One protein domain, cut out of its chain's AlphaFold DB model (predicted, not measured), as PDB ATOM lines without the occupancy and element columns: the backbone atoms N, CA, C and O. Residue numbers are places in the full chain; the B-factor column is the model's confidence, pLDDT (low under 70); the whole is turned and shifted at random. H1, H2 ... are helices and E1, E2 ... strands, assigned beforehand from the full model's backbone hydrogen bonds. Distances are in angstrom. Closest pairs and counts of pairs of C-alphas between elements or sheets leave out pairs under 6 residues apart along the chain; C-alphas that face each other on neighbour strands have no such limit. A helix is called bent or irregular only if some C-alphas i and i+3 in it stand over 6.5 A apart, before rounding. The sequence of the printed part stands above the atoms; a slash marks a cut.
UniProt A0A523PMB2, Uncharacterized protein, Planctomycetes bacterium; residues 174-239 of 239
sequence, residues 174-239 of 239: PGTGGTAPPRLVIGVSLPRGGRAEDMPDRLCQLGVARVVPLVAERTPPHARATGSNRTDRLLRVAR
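Overview. This is residues 174 to 239 of the 239 residues of an uncharacterized protein of Planctomycetes bacterium (UniProt A0A523PMB2). Picture a short two-strand parallel ribbon, E1 and E2, with the helix H1 running back along it, nearer to E2 than to E1, and the last helix, H3, packed slantwise on H1. A loop of residues 174 to 180 lies toward one end of the longest axis, and the short helix H2 lies toward the other. The printed part has 66 residues, with two named strands and three named helices in the order E1, H1, E2, H2, H3; the class is mixed, helices and strands. The whole is only just loose, close to compact, with a radius of gyration of the C-alphas of 13.3 A, and it is elongated, spanning 43 by 25 by 17 A.

Arrangement. Start at the sheet, where E1, residues 184 to 188, and E2, residues 208 to 213, are parallel neighbours at 22 degrees. Look at C-alphas 185 and 210, which face each other at 4.7 A; N 186 and O 210 are within hydrogen-bond range at 2.8 A, as are N 212 and O 186 at 2.8 A. Between these strands in the chain comes H1, residues 195 to 205, and the three form a strand-helix-strand unit, two parallel neighbour strands with a helix between them, whose crossover is right-handed. The closest C-alphas of H1 and E2 are those of Pro 200 and Val 211, 7.8 A apart. Next find H3, residues 228 to 237, which touches H1; their closest C-alphas are those of Glu 197 and Leu 234, 5.9 A apart. H1 and H3 stand at a steep tilt of 41 degrees and run the same way. H3 is apart from both E1 and E2. H2, residues 221 to 224, is apart from E1, H1 and H3. Every O i to N i+4 pair is within hydrogen-bond range in H3, and 5 of 7 are in H1; H2 is too short for such a pair.

Along the chain. Find C-alpha 184 at (45.659, -3.854, 59.974); from there E1 runs 12.5 A to C-alpha 188. H1 begins at C-alpha 195, at (33.554, -1.305, 43.910), and covers 15.4 A; it is neither bent nor irregular, but only just: C-alphas 197 and 200 are 6.2 A apart. E2 measures 13.5 A and H2 5.2 A. H3 covers 14.6 A and ends at C-alpha 237, at (45.078, -0.777, 42.077).

Size, cuts and confidence. The two C-alphas farthest apart are those of Gly 178 and Pro 221, at 43.6 A. The printed part has no cut and ends at the chain's last residue, Arg 239. The links from H1 to E2 and from H2 to H3 are tight, those from E1 to H1 and from E2 to H2 are short, and there is no long link. The mean pLDDT of the printed part is 85.1; look for values under 70 at residues 174 to 180 and at residue 226.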
ATOM      1  N   PRO A 174      54.318  -0.213  60.445       68.19
ATOM      2  CA  PRO A 174      53.057  -0.284  61.181       68.19
ATOM      3  C   PRO A 174      53.171  -1.150  62.444       68.19
ATOM      4  O   PRO A 174      53.529  -2.329  62.364       68.19
ATOM      5  N   GLY A 175      52.852  -0.572  63.605       65.88
ATOM      6  CA  GLY A 175      52.876  -1.249  64.906       65.88
ATOM      7  C   GLY A 175      54.190  -1.198  65.699       65.88
ATOM      8  O   GLY A 175      54.238  -1.813  66.762       65.88
ATOM      9  N   THR A 176      55.235  -0.494  65.249       69.31
ATOM     10  CA  THR A 176      56.407  -0.210  66.103       69.31
ATOM     11  C   THR A 176      56.147   0.987  67.027       69.31
ATOM     12  O   THR A 176      55.347   1.872  66.717       69.31
ATOM     13  N   GLY A 177      56.773   0.996  68.210       60.06
ATOM     14  CA  GLY A 177      56.542   2.018  69.234       60.06
ATOM     15  C   GLY A 177      56.906   3.428  68.757       60.06
ATOM     16  O   GLY A 177      58.068   3.695  68.471       60.06
ATOM     17  N   GLY A 178      55.908   4.318  68.711       67.81
ATOM     18  CA  GLY A 178      56.071   5.760  68.501       67.81
ATOM     19  C   GLY A 178      56.084   6.227  67.042       67.81
ATOM     20  O   GLY A 178      56.936   7.017  66.667       67.81
ATOM     21  N   THR A 179      55.167   5.846  66.153       59.78
ATOM     22  CA  THR A 179      53.914   6.600  65.885       59.78
ATOM     23  C   THR A 179      53.306   6.033  64.585       59.78
ATOM     24  O   THR A 179      52.978   6.772  63.664       59.78
ATOM     25  N   ALA A 180      53.234   4.706  64.444       63.62
ATOM     26  CA  ALA A 180      52.639   4.068  63.266       63.62
ATOM     27  C   ALA A 180      51.279   3.444  63.626       63.62
ATOM     28  O   ALA A 180      51.146   2.884  64.720       63.62
ATOM     29  N   PRO A 181      50.261   3.510  62.745       71.06
ATOM     30  CA  PRO A 181      48.999   2.819  62.983       71.06
ATOM     31  C   PRO A 181      49.250   1.314  63.192       71.06
ATOM     32  O   PRO A 181      50.234   0.770  62.673       71.06
ATOM     33  N   PRO A 182      48.395   0.617  63.965       82.06
ATOM     34  CA  PRO A 182      48.540  -0.820  64.156       82.06
ATOM     35  C   PRO A 182      48.520  -1.532  62.802       82.06
ATOM     36  O   PRO A 182      47.869  -1.092  61.856       82.06
ATOM     37  N   ARG A 183      49.206  -2.673  62.702       86.06
ATOM     38  CA  ARG A 183      49.169  -3.489  61.487       86.06
ATOM     39  C   ARG A 183      47.752  -4.028  61.256       86.06
ATOM     40  O   ARG A 183      47.344  -4.996  61.894       86.06
ATOM     41  N   LEU A 184      47.021  -3.437  60.313       89.56
ATOM     42  CA  LEU A 184      45.659  -3.854  59.974       89.56
ATOM     43  C   LEU A 184      45.657  -4.944  58.896       89.56
ATOM     44  O   LEU A 184      46.215  -4.769  57.812       89.56
ATOM     45  N   VAL A 185      44.993  -6.064  59.183       94.38
ATOM     46  CA  VAL A 185      44.704  -7.128  58.212       94.38
ATOM     47  C   VAL A 185      43.195  -7.214  58.036       94.38
ATOM     48  O   VAL A 185      42.476  -7.503  58.990       94.38
ATOM     49  N   ILE A 186      42.711  -6.975  56.820       95.44
ATOM     50  CA  ILE A 186      41.282  -6.926  56.516       95.44
ATOM     51  C   ILE A 186      40.878  -8.171  55.734       95.44
ATOM     52  O   ILE A 186      41.298  -8.372  54.597       95.44
ATOM     53  N   GLY A 187      40.040  -9.003  56.349       95.25
ATOM     54  CA  GLY A 187      39.330 -10.075  55.664       95.25
ATOM     55  C   GLY A 187      38.025  -9.550  55.070       95.25
ATOM     56  O   GLY A 187      37.173  -9.074  55.815       95.25
ATOM     57  N   VAL A 188      37.844  -9.629  53.750       93.12
ATOM     58  CA  VAL A 188      36.669  -9.044  53.080       93.12
ATOM     59  C   VAL A 188      36.106  -9.951  51.992       93.12
ATOM     60  O   VAL A 188      36.842 -10.527  51.194       93.12
ATOM     61  N   SER A 189      34.776 -10.070  51.938       92.12
ATOM     62  CA  SER A 189      34.097 -10.668  50.784       92.12
ATOM     63  C   SER A 189      34.109  -9.662  49.637       92.12
ATOM     64  O   SER A 189      33.591  -8.554  49.782       92.12
ATOM     65  N   LEU A 190      34.738 -10.016  48.513       90.88
ATOM     66  CA  LEU A 190      34.955  -9.067  47.423       90.88
ATOM     67  C   LEU A 190      33.616  -8.570  46.848       90.88
ATOM     68  O   LEU A 190      32.795  -9.392  46.424       90.88
ATOM     69  N   PRO A 191      33.395  -7.244  46.763       90.38
ATOM     70  CA  PRO A 191      32.158  -6.710  46.212       90.38
ATOM     71  C   PRO A 191      32.057  -6.950  44.691       90.38
ATOM     72  O   PRO A 191      32.965  -7.477  44.037       90.38
ATOM     73  N   ARG A 192      30.906  -6.593  44.110       87.44
ATOM     74  CA  ARG A 192      30.655  -6.671  42.660       87.44
ATOM     75  C   ARG A 192      31.233  -5.465  41.921       87.44
ATOM     76  O   ARG A 192      31.120  -4.340  42.401       87.44
ATOM     77  N   GLY A 193      31.703  -5.709  40.696       86.75
ATOM     78  CA  GLY A 193      32.013  -4.665  39.715       86.75
ATOM     79  C   GLY A 193      33.088  -3.684  40.186       86.75
ATOM     80  O   GLY A 193      33.994  -4.078  40.917       86.75
ATOM     81  N   GLY A 194      32.952  -2.413  39.792       87.88
ATOM     82  CA  GLY A 194      33.938  -1.355  40.065       87.88
ATOM     83  C   GLY A 194      34.258  -1.149  41.548       87.88
ATOM     84  O   GLY A 194      35.409  -0.924  41.891       87.88
ATOM     85  N   ARG A 195      33.303  -1.396  42.457       90.00
ATOM     86  CA  ARG A 195      33.554  -1.305  43.910       90.00
ATOM     87  C   ARG A 195      34.658  -2.245  44.395       90.00
ATOM     88  O   ARG A 195      35.260  -1.989  45.431       90.00
ATOM     89  N   ALA A 196      34.889  -3.361  43.698       89.75
ATOM     90  CA  ALA A 196      35.973  -4.274  44.047       89.75
ATOM     91  C   ALA A 196      37.342  -3.666  43.765       89.75
ATOM     92  O   ALA A 196      38.287  -4.017  44.454       89.75
ATOM     93  N   GLU A 197      37.425  -2.785  42.775       89.56
ATOM     94  CA  GLU A 197      38.649  -2.114  42.350       89.56
ATOM     95  C   GLU A 197      38.881  -0.845  43.166       89.56
ATOM     96  O   GLU A 197      39.996  -0.630  43.612       89.56
ATOM     97  N   ASP A 198      37.831  -0.081  43.477       92.00
ATOM     98  CA  ASP A 198      37.955   1.127  44.308       92.00
ATOM     99  C   ASP A 198      38.368   0.808  45.757       92.00
ATOM    100  O   ASP A 198      39.017   1.601  46.433       92.00
ATOM    101  N   MET A 199      37.959  -0.357  46.270       94.81
ATOM    102  CA  MET A 199      38.184  -0.731  47.666       94.81
ATOM    103  C   MET A 199      39.680  -0.869  48.023       94.81
ATOM    104  O   MET A 199      40.064  -0.282  49.033       94.81
ATOM    105  N   PRO A 200      40.531  -1.605  47.274       92.88
ATOM    106  CA  PRO A 200      41.968  -1.662  47.539       92.88
ATOM    107  C   PRO A 200      42.637  -0.294  47.667       92.88
ATOM    108  O   PRO A 200      43.348  -0.092  48.643       92.88
ATOM    109  N   ASP A 201      42.349   0.649  46.766       90.00
ATOM    110  CA  ASP A 201      42.895   2.015  46.822       90.00
ATOM    111  C   ASP A 201      42.560   2.698  48.160       90.00
ATOM    112  O   ASP A 201      43.437   3.184  48.877       90.00
ATOM    113  N   ARG A 202      41.287   2.643  48.576       93.62
ATOM    114  CA  ARG A 202      40.857   3.210  49.865       93.62
ATOM    115  C   ARG A 202      41.484   2.507  51.062       93.62
ATOM    116  O   ARG A 202      41.827   3.163  52.039       93.62
ATOM    117  N   LEU A 203      41.639   1.186  51.010       93.50
ATOM    118  CA  LEU A 203      42.290   0.431  52.081       93.50
ATOM    119  C   LEU A 203      43.787   0.773  52.171       93.50
ATOM    120  O   LEU A 203      44.291   0.931  53.283       93.50
ATOM    121  N   CYS A 204      44.472   0.966  51.042       88.75
ATOM    122  CA  CYS A 204      45.858   1.437  51.014       88.75
ATOM    123  C   CYS A 204      45.984   2.842  51.623       88.75
ATOM    124  O   CYS A 204      46.836   3.053  52.482       88.75
ATOM    125  N   GLN A 205      45.084   3.775  51.279       85.94
ATOM    126  CA  GLN A 205      45.041   5.125  51.873       85.94
ATOM    127  C   GLN A 205      44.838   5.107  53.399       85.94
ATOM    128  O   GLN A 205      45.324   5.991  54.099       85.94
ATOM    129  N   LEU A 206      44.142   4.094  53.926       89.25
ATOM    130  CA  LEU A 206      43.928   3.897  55.365       89.25
ATOM    131  C   LEU A 206      45.085   3.164  56.069       89.25
ATOM    132  O   LEU A 206      44.987   2.879  57.262       89.25
ATOM    133  N   GLY A 207      46.162   2.825  55.355       87.06
ATOM    134  CA  GLY A 207      47.303   2.107  55.924       87.06
ATOM    135  C   GLY A 207      47.019   0.630  56.210       87.06
ATOM    136  O   GLY A 207      47.622   0.038  57.108       87.06
ATOM    137  N   VAL A 208      46.086   0.005  55.479       90.81
ATOM    138  CA  VAL A 208      45.835  -1.434  55.609       90.81
ATOM    139  C   VAL A 208      47.037  -2.216  55.095       90.81
ATOM    140  O   VAL A 208      47.381  -2.164  53.920       90.81
ATOM    141  N   ALA A 209      47.643  -3.012  55.975       88.50
ATOM    142  CA  ALA A 209      48.851  -3.767  55.663       88.50
ATOM    143  C   ALA A 209      48.583  -5.011  54.804       88.50
ATOM    144  O   ALA A 209      49.487  -5.524  54.147       88.50
ATOM    145  N   ARG A 210      47.368  -5.574  54.863       90.88
ATOM    146  CA  ARG A 210      47.009  -6.762  54.082       90.88
ATOM    147  C   ARG A 210      45.506  -6.873  53.878       90.88
ATOM    148  O   ARG A 210      44.743  -6.789  54.837       90.88
ATOM    149  N   VAL A 211      45.102  -7.191  52.653       93.00
ATOM    150  CA  VAL A 211      43.721  -7.552  52.313       93.00
ATOM    151  C   VAL A 211      43.661  -9.043  51.994       93.00
ATOM    152  O   VAL A 211      44.426  -9.544  51.171       93.00
ATOM    153  N   VAL A 212      42.771  -9.767  52.668       93.25
ATOM    154  CA  VAL A 212      42.541 -11.202  52.476       93.25
ATOM    155  C   VAL A 212      41.134 -11.387  51.905       93.25
ATOM    156  O   VAL A 212      40.153 -11.191  52.627       93.25
ATOM    157  N   PRO A 213      40.997 -11.756  50.621       91.38
ATOM    158  CA  PRO A 213      39.702 -12.107  50.056       91.38
ATOM    159  C   PRO A 213      39.098 -13.306  50.798       91.38
ATOM    160  O   PRO A 213      39.741 -14.348  50.926       91.38
ATOM    161  N   LEU A 214      37.863 -13.171  51.280       91.94
ATOM    162  CA  LEU A 214      37.148 -14.219  52.006       91.94
ATOM    163  C   LEU A 214      35.989 -14.786  51.185       91.94
ATOM    164  O   LEU A 214      35.187 -14.050  50.606       91.94
ATOM    165  N   VAL A 215      35.853 -16.112  51.226       90.94
ATOM    166  CA  VAL A 215      34.670 -16.831  50.743       90.94
ATOM    167  C   VAL A 215      33.842 -17.269  51.950       90.94
ATOM    168  O   VAL A 215      34.107 -18.291  52.570       90.94
ATOM    169  N   ALA A 216      32.837 -16.468  52.285       91.75
ATOM    170  CA  ALA A 216      31.817 -16.776  53.288       91.75
ATOM    171  C   ALA A 216      30.585 -17.473  52.672       91.75
ATOM    172  O   ALA A 216      30.387 -17.422  51.456       91.75
ATOM    173  N   GLU A 217      29.707 -18.038  53.506       93.75
ATOM    174  CA  GLU A 217      28.474 -18.739  53.098       93.75
ATOM    175  C   GLU A 217      27.620 -17.923  52.109       93.75
ATOM    176  O   GLU A 217      27.252 -18.404  51.035       93.75
ATOM    177  N   ARG A 218      27.403 -16.637  52.415       90.81
ATOM    178  CA  ARG A 218      26.628 -15.696  51.586       90.81
ATOM    179  C   ARG A 218      27.427 -15.057  50.447       90.81
ATOM    180  O   ARG A 218      26.925 -14.159  49.775       90.81
ATOM    181  N   THR A 219      28.663 -15.503  50.205       87.56
ATOM    182  CA  THR A 219      29.482 -14.969  49.109       87.56
ATOM    183  C   THR A 219      28.862 -15.384  47.783       87.56
ATOM    184  O   THR A 219      28.721 -16.584  47.524       87.56
ATOM    185  N   PRO A 220      28.492 -14.430  46.925       84.00
ATOM    186  CA  PRO A 220      27.849 -14.737  45.660       84.00
ATOM    187  C   PRO A 220      28.827 -15.428  44.687       84.00
ATOM    188  O   PRO A 220      30.030 -15.176  44.755       84.00
ATOM    189  N   PRO A 221      28.352 -16.254  43.733       83.94
ATOM    190  CA  PRO A 221      29.221 -17.088  42.889       83.94
ATOM    191  C   PRO A 221      30.352 -16.341  42.161       83.94
ATOM    192  O   PRO A 221      31.492 -16.795  42.163       83.94
ATOM    193  N   HIS A 222      30.079 -15.154  41.615       77.56
ATOM    194  CA  HIS A 222      31.087 -14.339  40.918       77.56
ATOM    195  C   HIS A 222      32.204 -13.812  41.846       77.56
ATOM    196  O   HIS A 222      33.258 -13.415  41.361       77.56
ATOM    197  N   ALA A 223      31.975 -13.751  43.164       77.38
ATOM    198  CA  ALA A 223      32.978 -13.361  44.155       77.38
ATOM    199  C   ALA A 223      33.784 -14.568  44.662       77.38
ATOM    200  O   ALA A 223      34.857 -14.387  45.225       77.38
ATOM    201  N   ARG A 224      33.304 -15.798  44.421       78.56
ATOM    202  CA  ARG A 224      34.044 -17.039  44.709       78.56
ATOM    203  C   ARG A 224      35.090 -17.339  43.637       78.56
ATOM    204  O   ARG A 224      36.138 -17.903  43.936       78.56
ATOM    205  N   ALA A 225      34.809 -16.958  42.393       72.12
ATOM    206  CA  ALA A 225      35.732 -17.102  41.278       72.12
ATOM    207  C   ALA A 225      36.835 -16.033  41.358       72.12
ATOM    208  O   ALA A 225      36.720 -14.945  40.791       72.12
ATOM    209  N   THR A 226      37.917 -16.344  42.070       67.50
ATOM    210  CA  THR A 226      39.139 -15.528  42.049       67.50
ATOM    211  C   THR A 226      40.000 -15.987  40.874       67.50
ATOM    212  O   THR A 226      40.943 -16.754  41.038       67.50
ATOM    213  N   GLY A 227      39.611 -15.599  39.657       79.31
ATOM    214  CA  GLY A 227      40.441 -15.826  38.469       79.31
ATOM    215  C   GLY A 227      41.706 -14.962  38.508       79.31
ATOM    216  O   GLY A 227      41.670 -13.863  39.066       79.31
ATOM    217  N   SER A 228      42.794 -15.422  37.882       80.44
ATOM    218  CA  SER A 228      44.083 -14.707  37.800       80.44
ATOM    219  C   SER A 228      43.917 -13.246  37.367       80.44
ATOM    220  O   SER A 228      44.354 -12.343  38.070       80.44
ATOM    221  N   ASN A 229      43.137 -13.004  36.309       86.00
ATOM    222  CA  ASN A 229      42.869 -11.660  35.784       86.00
ATOM    223  C   ASN A 229      42.278 -10.699  36.831       86.00
ATOM    224  O   ASN A 229      42.540  -9.498  36.799       86.00
ATOM    225  N   ARG A 230      41.444 -11.208  37.750       85.06
ATOM    226  CA  ARG A 230      40.842 -10.385  38.805       85.06
ATOM    227  C   ARG A 230      41.882 -10.029  39.858       85.06
ATOM    228  O   ARG A 230      41.942  -8.874  40.268       85.06
ATOM    229  N   THR A 231      42.689 -11.001  40.271       86.00
ATOM    230  CA  THR A 231      43.790 -10.782  41.212       86.00
ATOM    231  C   THR A 231      44.771  -9.751  40.666       86.00
ATOM    232  O   THR A 231      45.067  -8.786  41.361       86.00
ATOM    233  N   ASP A 232      45.183  -9.879  39.405       88.31
ATOM    234  CA  ASP A 232      46.121  -8.948  38.766       88.31
ATOM    235  C   ASP A 232      45.574  -7.519  38.717       88.31
ATOM    236  O   ASP A 232      46.304  -6.554  38.945       88.31
ATOM    237  N   ARG A 233      44.267  -7.368  38.459       88.06
ATOM    238  CA  ARG A 233      43.609  -6.058  38.454       88.06
ATOM    239  C   ARG A 233      43.594  -5.426  39.845       88.06
ATOM    240  O   ARG A 233      43.927  -4.255  39.971       88.06
ATOM    241  N   LEU A 234      43.258  -6.197  40.879       87.69
ATOM    242  CA  LEU A 234      43.268  -5.724  42.268       87.69
ATOM    243  C   LEU A 234      44.684  -5.364  42.736       87.69
ATOM    244  O   LEU A 234      44.868  -4.345  43.393       87.69
ATOM    245  N   LEU A 235      45.685  -6.164  42.358       87.44
ATOM    246  CA  LEU A 235      47.092  -5.898  42.665       87.44
ATOM    247  C   LEU A 235      47.621  -4.646  41.969       87.44
ATOM    248  O   LEU A 235      48.502  -3.994  42.512       87.44
ATOM    249  N   ARG A 236      47.105  -4.307  40.783       87.25
ATOM    250  CA  ARG A 236      47.463  -3.058  40.102       87.25
ATOM    251  C   ARG A 236      46.927  -1.837  40.841       87.25
ATOM    252  O   ARG A 236      47.648  -0.862  40.946       87.25
ATOM    253  N   VAL A 237      45.698  -1.902  41.353       87.25
ATOM    254  CA  VAL A 237      45.078  -0.777  42.077       87.25
ATOM    255  C   VAL A 237      45.662  -0.589  43.481       87.25
ATOM    256  O   VAL A 237      45.634   0.507  44.019       87.25
ATOM    257  N   ALA A 238      46.188  -1.651  44.089       85.62
ATOM    258  CA  ALA A 238      46.783  -1.585  45.423       85.62
ATOM    259  C   ALA A 238      48.213  -1.003  45.455       85.62
ATOM    260  O   ALA A 238      48.781  -0.917  46.543       85.62
ATOM    261  N   ARG A 239      48.804  -0.678  44.299       80.06
ATOM    262  CA  ARG A 239      50.137  -0.068  44.170       80.06
ATOM    263  C   ARG A 239      50.012   1.447  44.141       80.06
ATOM    264  O   ARG A 239      50.816   2.094  44.840       80.06
TER     265      ARG A 239